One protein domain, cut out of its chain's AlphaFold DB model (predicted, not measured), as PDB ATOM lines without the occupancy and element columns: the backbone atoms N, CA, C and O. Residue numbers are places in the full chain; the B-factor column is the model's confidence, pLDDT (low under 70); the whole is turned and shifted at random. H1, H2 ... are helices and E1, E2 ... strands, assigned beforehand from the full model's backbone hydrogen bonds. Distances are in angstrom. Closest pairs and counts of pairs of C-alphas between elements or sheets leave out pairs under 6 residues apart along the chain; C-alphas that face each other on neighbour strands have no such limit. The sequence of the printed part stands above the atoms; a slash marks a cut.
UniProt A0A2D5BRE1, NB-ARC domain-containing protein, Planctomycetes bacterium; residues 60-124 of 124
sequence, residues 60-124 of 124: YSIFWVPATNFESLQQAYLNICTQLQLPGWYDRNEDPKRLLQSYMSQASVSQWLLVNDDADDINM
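Overview. This is residues 60 to 124 of the 124 residues of the protein "NB-ARC domain-containing protein" of Planctomycetes bacterium (UniProt A0A2D5BRE1). Two parallel strands, E1 and E2, lie side by side as a narrow ribbon, with helix H1 packed on E1 and a shorter helix, H2, packed on H1 at a slant. The link of residues 84 to 95 loops out on the helices' side away from the strands. The printed part has 65 residues, with two named helices and two named strands in the order E1, H1, H2, E2; the class is mixed, helices and strands. The whole is compact, with a radius of gyration of the C-alphas of 11.8 A and spans of 32 by 28 by 17 A.

Arrangement. E1, residues 61 to 66, and E2, residues 112 to 117, are parallel neighbours, their directions 15 degrees apart. The C-alphas of Phe 63 and Leu 114 face each other at 4.8 A. N 65 and O 115, at 2.8 A, and N 115 and O 63, at 2.9 A, are within hydrogen-bond range. The closest C-alphas of E1 and H1, residues 70 to 83, are those of Val 65 and Ala 76, 5.5 A apart. H1 and H2, residues 96 to 104, touch, their closest C-alphas being those of Leu 78 and Pro 96, 5.1 A apart. They run the same way at a steep tilt of 45 degrees. E1 and H2 are apart, and H1 and E2 are apart. E1, H1, H2 and E2 form a strand-helix-strand unit, two parallel neighbour strands with helices between, and its crossover is right-handed. In H1 and H2 every O i to N i+4 pair is within hydrogen-bond range.

Along the chain. E1 begins at C-alpha 61, (-26.912, 17.285, -6.276), and is 16.7 A long. H1 is 20.0 A long and H2 12.1 A. E2, 16.0 A long, ends at C-alpha 117, (-40.137, 26.208, -11.033).

Size, cuts and confidence. The C-alphas farthest apart, those of Ser 108 and Asp 121, are 32.5 A apart. The printed part has no cut. The link from H1 to H2 is long, with 12 residues. The mean pLDDT of the printed part is 91.4, and residue 124, the chain's last, is under 70.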
ATOM      1  N   TYR A  60     -22.636  17.434  -8.488       90.25
ATOM      2  CA  TYR A  60     -23.807  18.270  -8.228       90.25
ATOM      3  C   TYR A  60     -25.050  17.462  -7.856       90.25
ATOM      4  O   TYR A  60     -25.643  16.748  -8.668       90.25
ATOM      5  N   SER A  61     -25.558  17.701  -6.649       91.50
ATOM      6  CA  SER A  61     -26.912  17.285  -6.276       91.50
ATOM      7  C   SER A  61     -27.952  18.235  -6.871       91.50
ATOM      8  O   SER A  61     -27.840  19.452  -6.736       91.50
ATOM      9  N   ILE A  62     -28.990  17.696  -7.517       93.00
ATOM     10  CA  ILE A  62     -30.022  18.511  -8.176       93.00
ATOM     11  C   ILE A  62     -31.380  18.316  -7.519       93.00
ATOM     12  O   ILE A  62     -31.951  17.222  -7.546       93.00
ATOM     13  N   PHE A  63     -31.934  19.420  -7.032       94.44
ATOM     14  CA  PHE A  63     -33.226  19.481  -6.368       94.44
ATOM     15  C   PHE A  63     -34.195  20.323  -7.192       94.44
ATOM     16  O   PHE A  63     -33.878  21.439  -7.599       94.44
ATOM     17  N   TRP A  64     -35.381  19.775  -7.444       95.38
ATOM     18  CA  TRP A  64     -36.438  20.453  -8.189       95.38
ATOM     19  C   TRP A  64     -37.622  20.692  -7.264       95.38
ATOM     20  O   TRP A  64     -38.196  19.733  -6.748       95.38
ATOM     21  N   VAL A  65     -37.970  21.957  -7.068       95.12
ATOM     22  CA  VAL A  65     -39.027  22.421  -6.173       95.12
ATOM     23  C   VAL A  65     -40.091  23.118  -7.020       95.12
ATOM     24  O   VAL A  65     -39.832  24.190  -7.567       95.12
ATOM     25  N   PRO A  66     -41.287  22.527  -7.167       92.94
ATOM     26  CA  PRO A  66     -42.441  23.253  -7.675       92.94
ATOM     27  C   PRO A  66     -42.780  24.395  -6.712       92.94
ATOM     28  O   PRO A  66     -42.932  24.169  -5.512       92.94
ATOM     29  N   ALA A  67     -42.878  25.613  -7.231       92.12
ATOM     30  CA  ALA A  67     -43.203  26.823  -6.485       92.12
ATOM     31  C   ALA A  67     -44.565  27.396  -6.915       92.12
ATOM     32  O   ALA A  67     -44.774  28.601  -6.858       92.12
ATOM     33  N   THR A  68     -45.494  26.518  -7.311       89.81
ATOM     34  CA  THR A  68     -46.828  26.884  -7.818       89.81
ATOM     35  C   THR A  68     -47.763  27.388  -6.714       89.81
ATOM     36  O   THR A  68     -48.652  28.198  -6.956       89.81
ATOM     37  N   ASN A  69     -47.606  26.864  -5.494       90.31
ATOM     38  CA  ASN A  69     -48.296  27.300  -4.279       90.31
ATOM     39  C   ASN A  69     -47.521  26.873  -3.017       90.31
ATOM     40  O   ASN A  69     -46.650  25.997  -3.075       90.31
ATOM     41  N   PHE A  70     -47.834  27.489  -1.873       90.00
ATOM     42  CA  PHE A  70     -47.111  27.272  -0.612       90.00
ATOM     43  C   PHE A  70     -47.076  25.798  -0.179       90.00
ATOM     44  O   PHE A  70     -46.037  25.310   0.262       90.00
ATOM     45  N   GLU A  71     -48.180  25.070  -0.351       90.88
ATOM     46  CA  GLU A  71     -48.280  23.654   0.015       90.88
ATOM     47  C   GLU A  71     -47.325  22.781  -0.815       90.88
ATOM     48  O   GLU A  71     -46.555  21.998  -0.258       90.88
ATOM     49  N   SER A  72     -47.308  22.966  -2.139       91.56
ATOM     50  CA  SER A  72     -46.418  22.233  -3.050       91.56
ATOM     51  C   SER A  72     -44.939  22.485  -2.747       91.56
ATOM     52  O   SER A  72     -44.136  21.550  -2.742       91.56
ATOM     53  N   LEU A  73     -44.600  23.733  -2.412       91.75
ATOM     54  CA  LEU A  73     -43.255  24.162  -2.059       91.75
ATOM     55  C   LEU A  73     -42.805  23.525  -0.734       91.75
ATOM     56  O   LEU A  73     -41.725  22.937  -0.660       91.75
ATOM     57  N   GLN A  74     -43.650  23.584   0.301       92.75
ATOM     58  CA  GLN A  74     -43.391  22.958   1.603       92.75
ATOM     59  C   GLN A  74     -43.231  21.440   1.482       92.75
ATOM     60  O   GLN A  74     -42.259  20.875   1.989       92.75
ATOM     61  N   GLN A  75     -44.127  20.779   0.745       93.69
ATOM     62  CA  GLN A  75     -44.052  19.339   0.519       93.69
ATOM     63  C   GLN A  75     -42.778  18.948  -0.240       93.69
ATOM     64  O   GLN A  75     -42.153  17.937   0.082       93.69
ATOM     65  N   ALA A  76     -42.355  19.744  -1.226       95.12
ATOM     66  CA  ALA A  76     -41.115  19.500  -1.952       95.12
ATOM     67  C   ALA A  76     -39.885  19.606  -1.038       95.12
ATOM     68  O   ALA A  76     -39.031  18.718  -1.075       95.12
ATOM     69  N   TYR A  77     -39.811  20.620  -0.169       95.62
ATOM     70  CA  TYR A  77     -38.733  20.723   0.821       95.62
ATOM     71  C   TYR A  77     -38.733  19.555   1.808       95.62
ATOM     72  O   TYR A  77     -37.671  18.983   2.066       95.62
ATOM     73  N   LEU A  78     -39.901  19.149   2.310       95.62
ATOM     74  CA  LEU A  78     -40.025  17.987   3.193       95.62
ATOM     75  C   LEU A  78     -39.554  16.700   2.504       95.62
ATOM     76  O   LEU A  78     -38.796  15.926   3.089       95.62
ATOM     77  N   ASN A  79     -39.939  16.494   1.243       95.50
ATOM     78  CA  ASN A  79     -39.498  15.347   0.451       95.50
ATOM     79  C   ASN A  79     -37.973  15.325   0.285       95.50
ATOM     80  O   ASN A  79     -37.363  14.267   0.434       95.50
ATOM     81  N   ILE A  80     -37.347  16.478   0.025       95.69
ATOM     82  CA  ILE A  80     -35.884  16.593  -0.061       95.69
ATOM     83  C   ILE A  80     -35.238  16.258   1.290       95.69
ATOM     84  O   ILE A  80     -34.325  15.437   1.340       95.69
ATOM     85  N   CYS A  81     -35.736  16.831   2.392       96.38
ATOM     86  CA  CYS A  81     -35.224  16.548   3.738       96.38
ATOM     87  C   CYS A  81     -35.330  15.058   4.091       96.38
ATOM     88  O   CYS A  81     -34.414  14.493   4.686       96.38
ATOM     89  N   THR A  82     -36.426  14.417   3.680       96.12
ATOM     90  CA  THR A  82     -36.675  12.987   3.893       96.12
ATOM     91  C   THR A  82     -35.701  12.131   3.081       96.12
ATOM     92  O   THR A  82     -35.109  11.199   3.620       96.12
ATOM     93  N   GLN A  83     -35.483  12.460   1.801       94.19
ATOM     94  CA  GLN A  83     -34.535  11.752   0.926       94.19
ATOM     95  C   GLN A  83     -33.092  11.848   1.430       94.19
ATOM     96  O   GLN A  83     -32.349  10.876   1.352       94.19
ATOM     97  N   LEU A  84     -32.717  13.005   1.977       93.75
ATOM     98  CA  LEU A  84     -31.408  13.239   2.588       93.75
ATOM     99  C   LEU A  84     -31.307  12.707   4.029       93.75
ATOM    100  O   LEU A  84     -30.239  12.788   4.628       93.75
ATOM    101  N   GLN A  85     -32.405  12.181   4.587       95.06
ATOM    102  CA  GLN A  85     -32.506  11.703   5.969       95.06
ATOM    103  C   GLN A  85     -32.029  12.739   7.003       95.06
ATOM    104  O   GLN A  85     -31.353  12.402   7.976       95.06
ATOM    105  N   LEU A  86     -32.385  14.012   6.804       95.25
ATOM    106  CA  LEU A  86     -31.921  15.102   7.665       95.25
ATOM    107  C   LEU A  86     -32.474  14.969   9.093       95.25
ATOM    108  O   LEU A  86     -33.689  14.865   9.257       95.25
ATOM    109  N   PRO A  87     -31.644  15.028  10.147       93.50
ATOM    110  CA  PRO A  87     -32.140  15.002  11.522       93.50
ATOM    111  C   PRO A  87     -33.248  16.043  11.737       93.50
ATOM    112  O   PRO A  87     -33.060  17.208  11.409       93.50
ATOM    113  N   GLY A  88     -34.405  15.624  12.259       92.31
ATOM    114  CA  GLY A  88     -35.563  16.505  12.459       92.31
ATOM    115  C   GLY A  88     -36.586  16.531  11.317       92.31
ATOM    116  O   GLY A  88     -37.648  17.108  11.506       92.31
ATOM    117  N   TRP A  89     -36.358  15.849  10.179       93.31
ATOM    118  CA  TRP A  89     -37.328  15.821   9.061       93.31
ATOM    119  C   TRP A  89     -38.719  15.283   9.454       93.31
ATOM    120  O   TRP A  89     -39.708  15.573   8.787       93.31
ATOM    121  N   TYR A  90     -38.795  14.488  10.524       91.50
ATOM    122  CA  TYR A  90     -40.021  13.883  11.048       91.50
ATOM    123  C   TYR A  90     -40.751  14.751  12.088       91.50
ATOM    124  O   TYR A  90     -41.867  14.402  12.485       91.50
ATOM    125  N   ASP A  91     -40.144  15.843  12.566       92.88
ATOM    126  CA  ASP A  91     -40.787  16.756  13.511       92.88
ATOM    127  C   ASP A  91     -41.717  17.713  12.758       92.88
ATOM    128  O   ASP A  91     -41.305  18.449  11.868       92.88
ATOM    129  N   ARG A  92     -42.998  17.717  13.134       86.56
ATOM    130  CA  ARG A  92     -44.014  18.583  12.518       86.56
ATOM    131  C   ARG A  92     -43.872  20.055  12.904       86.56
ATOM    132  O   ARG A  92     -44.535  20.889  12.296       86.56
ATOM    133  N   ASN A  93     -43.076  20.364  13.926       90.56
ATOM    134  CA  ASN A  93     -42.805  21.735  14.355       90.56
ATOM    135  C   ASN A  93     -41.597  22.347  13.633       90.56
ATOM    136  O   ASN A  93     -41.393  23.559  13.722       90.56
ATOM    137  N   GLU A  94     -40.803  21.529  12.940       91.12
ATOM    138  CA  GLU A  94     -39.670  22.001  12.152       91.12
ATOM    139  C   GLU A  94     -40.138  22.541  10.798       91.12
ATOM    140  O   GLU A  94     -41.021  21.978  10.153       91.12
ATOM    141  N   ASP A  95     -39.521  23.637  10.351       93.19
ATOM    142  CA  ASP A  95     -39.725  24.180   9.006       93.19
ATOM    143  C   ASP A  95     -38.778  23.454   8.032       93.19
ATOM    144  O   ASP A  95     -37.557  23.670   8.098       93.19
ATOM    145  N   PRO A  96     -39.293  22.636   7.092       94.12
ATOM    146  CA  PRO A  96     -38.462  21.882   6.158       94.12
ATOM    147  C   PRO A  96     -37.521  22.767   5.333       94.12
ATOM    148  O   PRO A  96     -36.408  22.355   5.000       94.12
ATOM    149  N   LYS A  97     -37.922  24.009   5.026       93.12
ATOM    150  CA  LYS A  97     -37.080  24.964   4.294       93.12
ATOM    151  C   LYS A  97     -35.869  25.376   5.127       93.12
ATOM    152  O   LYS A  97     -34.753  25.406   4.607       93.12
ATOM    153  N   ARG A  98     -36.070  25.679   6.415       94.69
ATOM    154  CA  ARG A  98     -34.976  26.029   7.339       94.69
ATOM    155  C   ARG A  98     -34.056  24.845   7.586       94.69
ATOM    156  O   ARG A  98     -32.839  25.025   7.588       94.69
ATOM    157  N   LEU A  99     -34.623  23.650   7.739       95.25
ATOM    158  CA  LEU A  99     -33.850  22.426   7.915       95.25
ATOM    159  C   LEU A  99     -32.936  22.177   6.710       95.25
ATOM    160  O   LEU A  99     -31.722  22.017   6.872       95.25
ATOM    161  N   LEU A 100     -33.493  22.242   5.496       95.19
ATOM    162  CA  LEU A 100     -32.714  22.102   4.271       95.19
ATOM    163  C   LEU A 100     -31.656  23.200   4.140       95.19
ATOM    164  O   LEU A 100     -30.515  22.910   3.794       95.19
ATOM    165  N   GLN A 101     -32.005  24.454   4.435       94.25
ATOM    166  CA  GLN A 101     -31.066  25.573   4.373       94.25
ATOM    167  C   GLN A 101     -29.878  25.373   5.322       94.25
ATOM    168  O   GLN A 101     -28.736  25.611   4.926       94.25
ATOM    169  N   SER A 102     -30.138  24.937   6.557       94.19
ATOM    170  CA  SER A 102     -29.100  24.652   7.551       94.19
ATOM    171  C   SER A 102     -28.150  23.563   7.055       94.19
ATOM    172  O   SER A 102     -26.934  23.746   7.080       94.19
ATOM    173  N   TYR A 103     -28.701  22.472   6.514       94.06
ATOM    174  CA  TYR A 103     -27.914  21.394   5.919       94.06
ATOM    175  C   TYR A 103     -27.065  21.880   4.736       94.06
ATOM    176  O   TYR A 103     -25.847  21.737   4.752       94.06
ATOM    177  N   MET A 104     -27.681  22.547   3.759       92.31
ATOM    178  CA  MET A 104     -27.025  23.025   2.531       92.31
ATOM    179  C   MET A 104     -25.958  24.105   2.762       92.31
ATOM    180  O   MET A 104     -25.202  24.422   1.844       92.31
ATOM    181  N   SER A 105     -25.907  24.691   3.963       91.75
ATOM    182  CA  SER A 105     -24.911  25.696   4.353       91.75
ATOM    183  C   SER A 105     -23.642  25.088   4.965       91.75
ATOM    184  O   SER A 105     -22.693  25.818   5.253       91.75
ATOM    185  N   GLN A 106     -23.608  23.774   5.198       92.75
ATOM    186  CA  GLN A 106     -22.452  23.095   5.781       92.75
ATOM    187  C   GLN A 106     -21.341  22.911   4.742       92.75
ATOM    188  O   GLN A 106     -21.596  22.523   3.607       92.75
ATOM    189  N   ALA A 107     -20.084  23.107   5.152       89.00
ATOM    190  CA  ALA A 107     -18.923  22.953   4.268       89.00
ATOM    191  C   ALA A 107     -18.712  21.514   3.758       89.00
ATOM    192  O   ALA A 107     -18.018  21.309   2.769       89.00
ATOM    193  N   SER A 108     -19.288  20.521   4.442       89.38
ATOM    194  CA  SER A 108     -19.234  19.107   4.061       89.38
ATOM    195  C   SER A 108     -20.237  18.724   2.974       89.38
ATOM    196  O   SER A 108     -20.155  17.616   2.453       89.38
ATOM    197  N   VAL A 109     -21.209  19.586   2.667       88.81
ATOM    198  CA  VAL A 109     -22.206  19.302   1.635       88.81
ATOM    199  C   VAL A 109     -21.613  19.630   0.271       88.81
ATOM    200  O   VAL A 109     -21.133  20.739   0.039       88.81
ATOM    201  N   SER A 110     -21.644  18.640  -0.623       87.31
ATOM    202  CA  SER A 110     -21.222  18.788  -2.015       87.31
ATOM    203  C   SER A 110     -22.004  19.890  -2.726       87.31
ATOM    204  O   SER A 110     -23.034  20.378  -2.257       87.31
ATOM    205  N   GLN A 111     -21.513  20.287  -3.895       90.12
ATOM    206  CA  GLN A 111     -22.174  21.311  -4.688       90.12
ATOM    207  C   GLN A 111     -23.607  20.891  -5.042       90.12
ATOM    208  O   GLN A 111     -23.928  19.713  -5.212       90.12
ATOM    209  N   TRP A 112     -24.502  21.869  -5.112       92.56
ATOM    210  CA  TRP A 112     -25.911  21.616  -5.364       92.56
ATOM    211  C   TRP A 112     -26.517  22.678  -6.270       92.56
ATOM    212  O   TRP A 112     -26.081  23.831  -6.314       92.56
ATOM    213  N   LEU A 113     -27.554  22.267  -6.992       93.81
ATOM    214  CA  LEU A 113     -28.408  23.128  -7.793       93.81
ATOM    215  C   LEU A 113     -29.852  22.950  -7.325       93.81
ATOM    216  O   LEU A 113     -30.401  21.850  -7.365       93.81
ATOM    217  N   LEU A 114     -30.464  24.049  -6.887       94.31
ATOM    218  CA  LEU A 114     -31.868  24.105  -6.499       94.31
ATOM    219  C   LEU A 114     -32.643  24.886  -7.559       94.31
ATOM    220  O   LEU A 114     -32.358  26.060  -7.797       94.31
ATOM    221  N   VAL A 115     -33.627  24.238  -8.176       95.31
ATOM    222  CA  VAL A 115     -34.526  24.857  -9.152       95.31
ATOM    223  C   VAL A 115     -35.885  25.073  -8.502       95.31
ATOM    224  O   VAL A 115     -36.528  24.099  -8.123       95.31
ATOM    225  N   ASN A 116     -36.319  26.331  -8.409       94.00
ATOM    226  CA  ASN A 116     -37.703  26.684  -8.094       94.00
ATOM    227  C   ASN A 116     -38.434  26.959  -9.413       94.00
ATOM    228  O   ASN A 116     -38.092  27.920 -10.103       94.00
ATOM    229  N   ASP A 117     -39.380  26.101  -9.780       94.56
ATOM    230  CA  ASP A 117     -40.137  26.208 -11.033       94.56
ATOM    231  C   ASP A 117     -41.522  26.804 -10.778       94.56
ATOM    232  O   ASP A 117     -42.139  26.493  -9.763       94.56
ATOM    233  N   ASP A 118     -42.000  27.641 -11.701       91.12
ATOM    234  CA  ASP A 118     -43.283  28.363 -11.596       91.12
ATOM    235  C   ASP A 118     -43.385  29.339 -10.401       91.12
ATOM    236  O   ASP A 118     -44.437  29.524  -9.799       91.12
ATOM    237  N   ALA A 119     -42.261  29.965 -10.031       87.44
ATOM    238  CA  ALA A 119     -42.160  30.900  -8.908       87.44
ATOM    239  C   ALA A 119     -42.701  32.307  -9.251       87.44
ATOM    240  O   ALA A 119     -41.934  33.272  -9.331       87.44
ATOM    241  N   ASP A 120     -44.012  32.411  -9.463       82.06
ATOM    242  CA  ASP A 120     -44.682  33.647  -9.898       82.06
ATOM    243  C   ASP A 120     -45.159  34.543  -8.734       82.06
ATOM    244  O   ASP A 120     -45.344  35.749  -8.924       82.06
ATOM    245  N   ASP A 121     -45.325  33.996  -7.523       80.25
ATOM    246  CA  ASP A 121     -45.732  34.752  -6.330       80.25
ATOM    247  C   ASP A 121     -44.538  35.060  -5.417       80.25
ATOM    248  O   ASP A 121     -43.870  34.168  -4.893       80.25
ATOM    249  N   ILE A 122     -44.284  36.349  -5.189       73.69
ATOM    250  CA  ILE A 122     -43.208  36.821  -4.308       73.69
ATOM    251  C   ILE A 122     -43.548  36.683  -2.816       73.69
ATOM    252  O   ILE A 122     -42.662  36.830  -1.975       73.69
ATOM    253  N   ASN A 123     -44.819  36.442  -2.484       73.31
ATOM    254  CA  ASN A 123     -45.302  36.330  -1.108       73.31
ATOM    255  C   ASN A 123     -45.326  34.883  -0.587       73.31
ATOM    256  O   ASN A 123     -45.748  34.666   0.551       73.31
ATOM    257  N   MET A 124     -44.894  33.915  -1.403       63.62
ATOM    258  CA  MET A 124     -44.737  32.504  -1.021       63.62
ATOM    259  C   MET A 124     -43.477  32.203  -0.203       63.62
ATOM    260  O   MET A 124     -42.428  32.867  -0.377       63.62
TER     261      MET A 124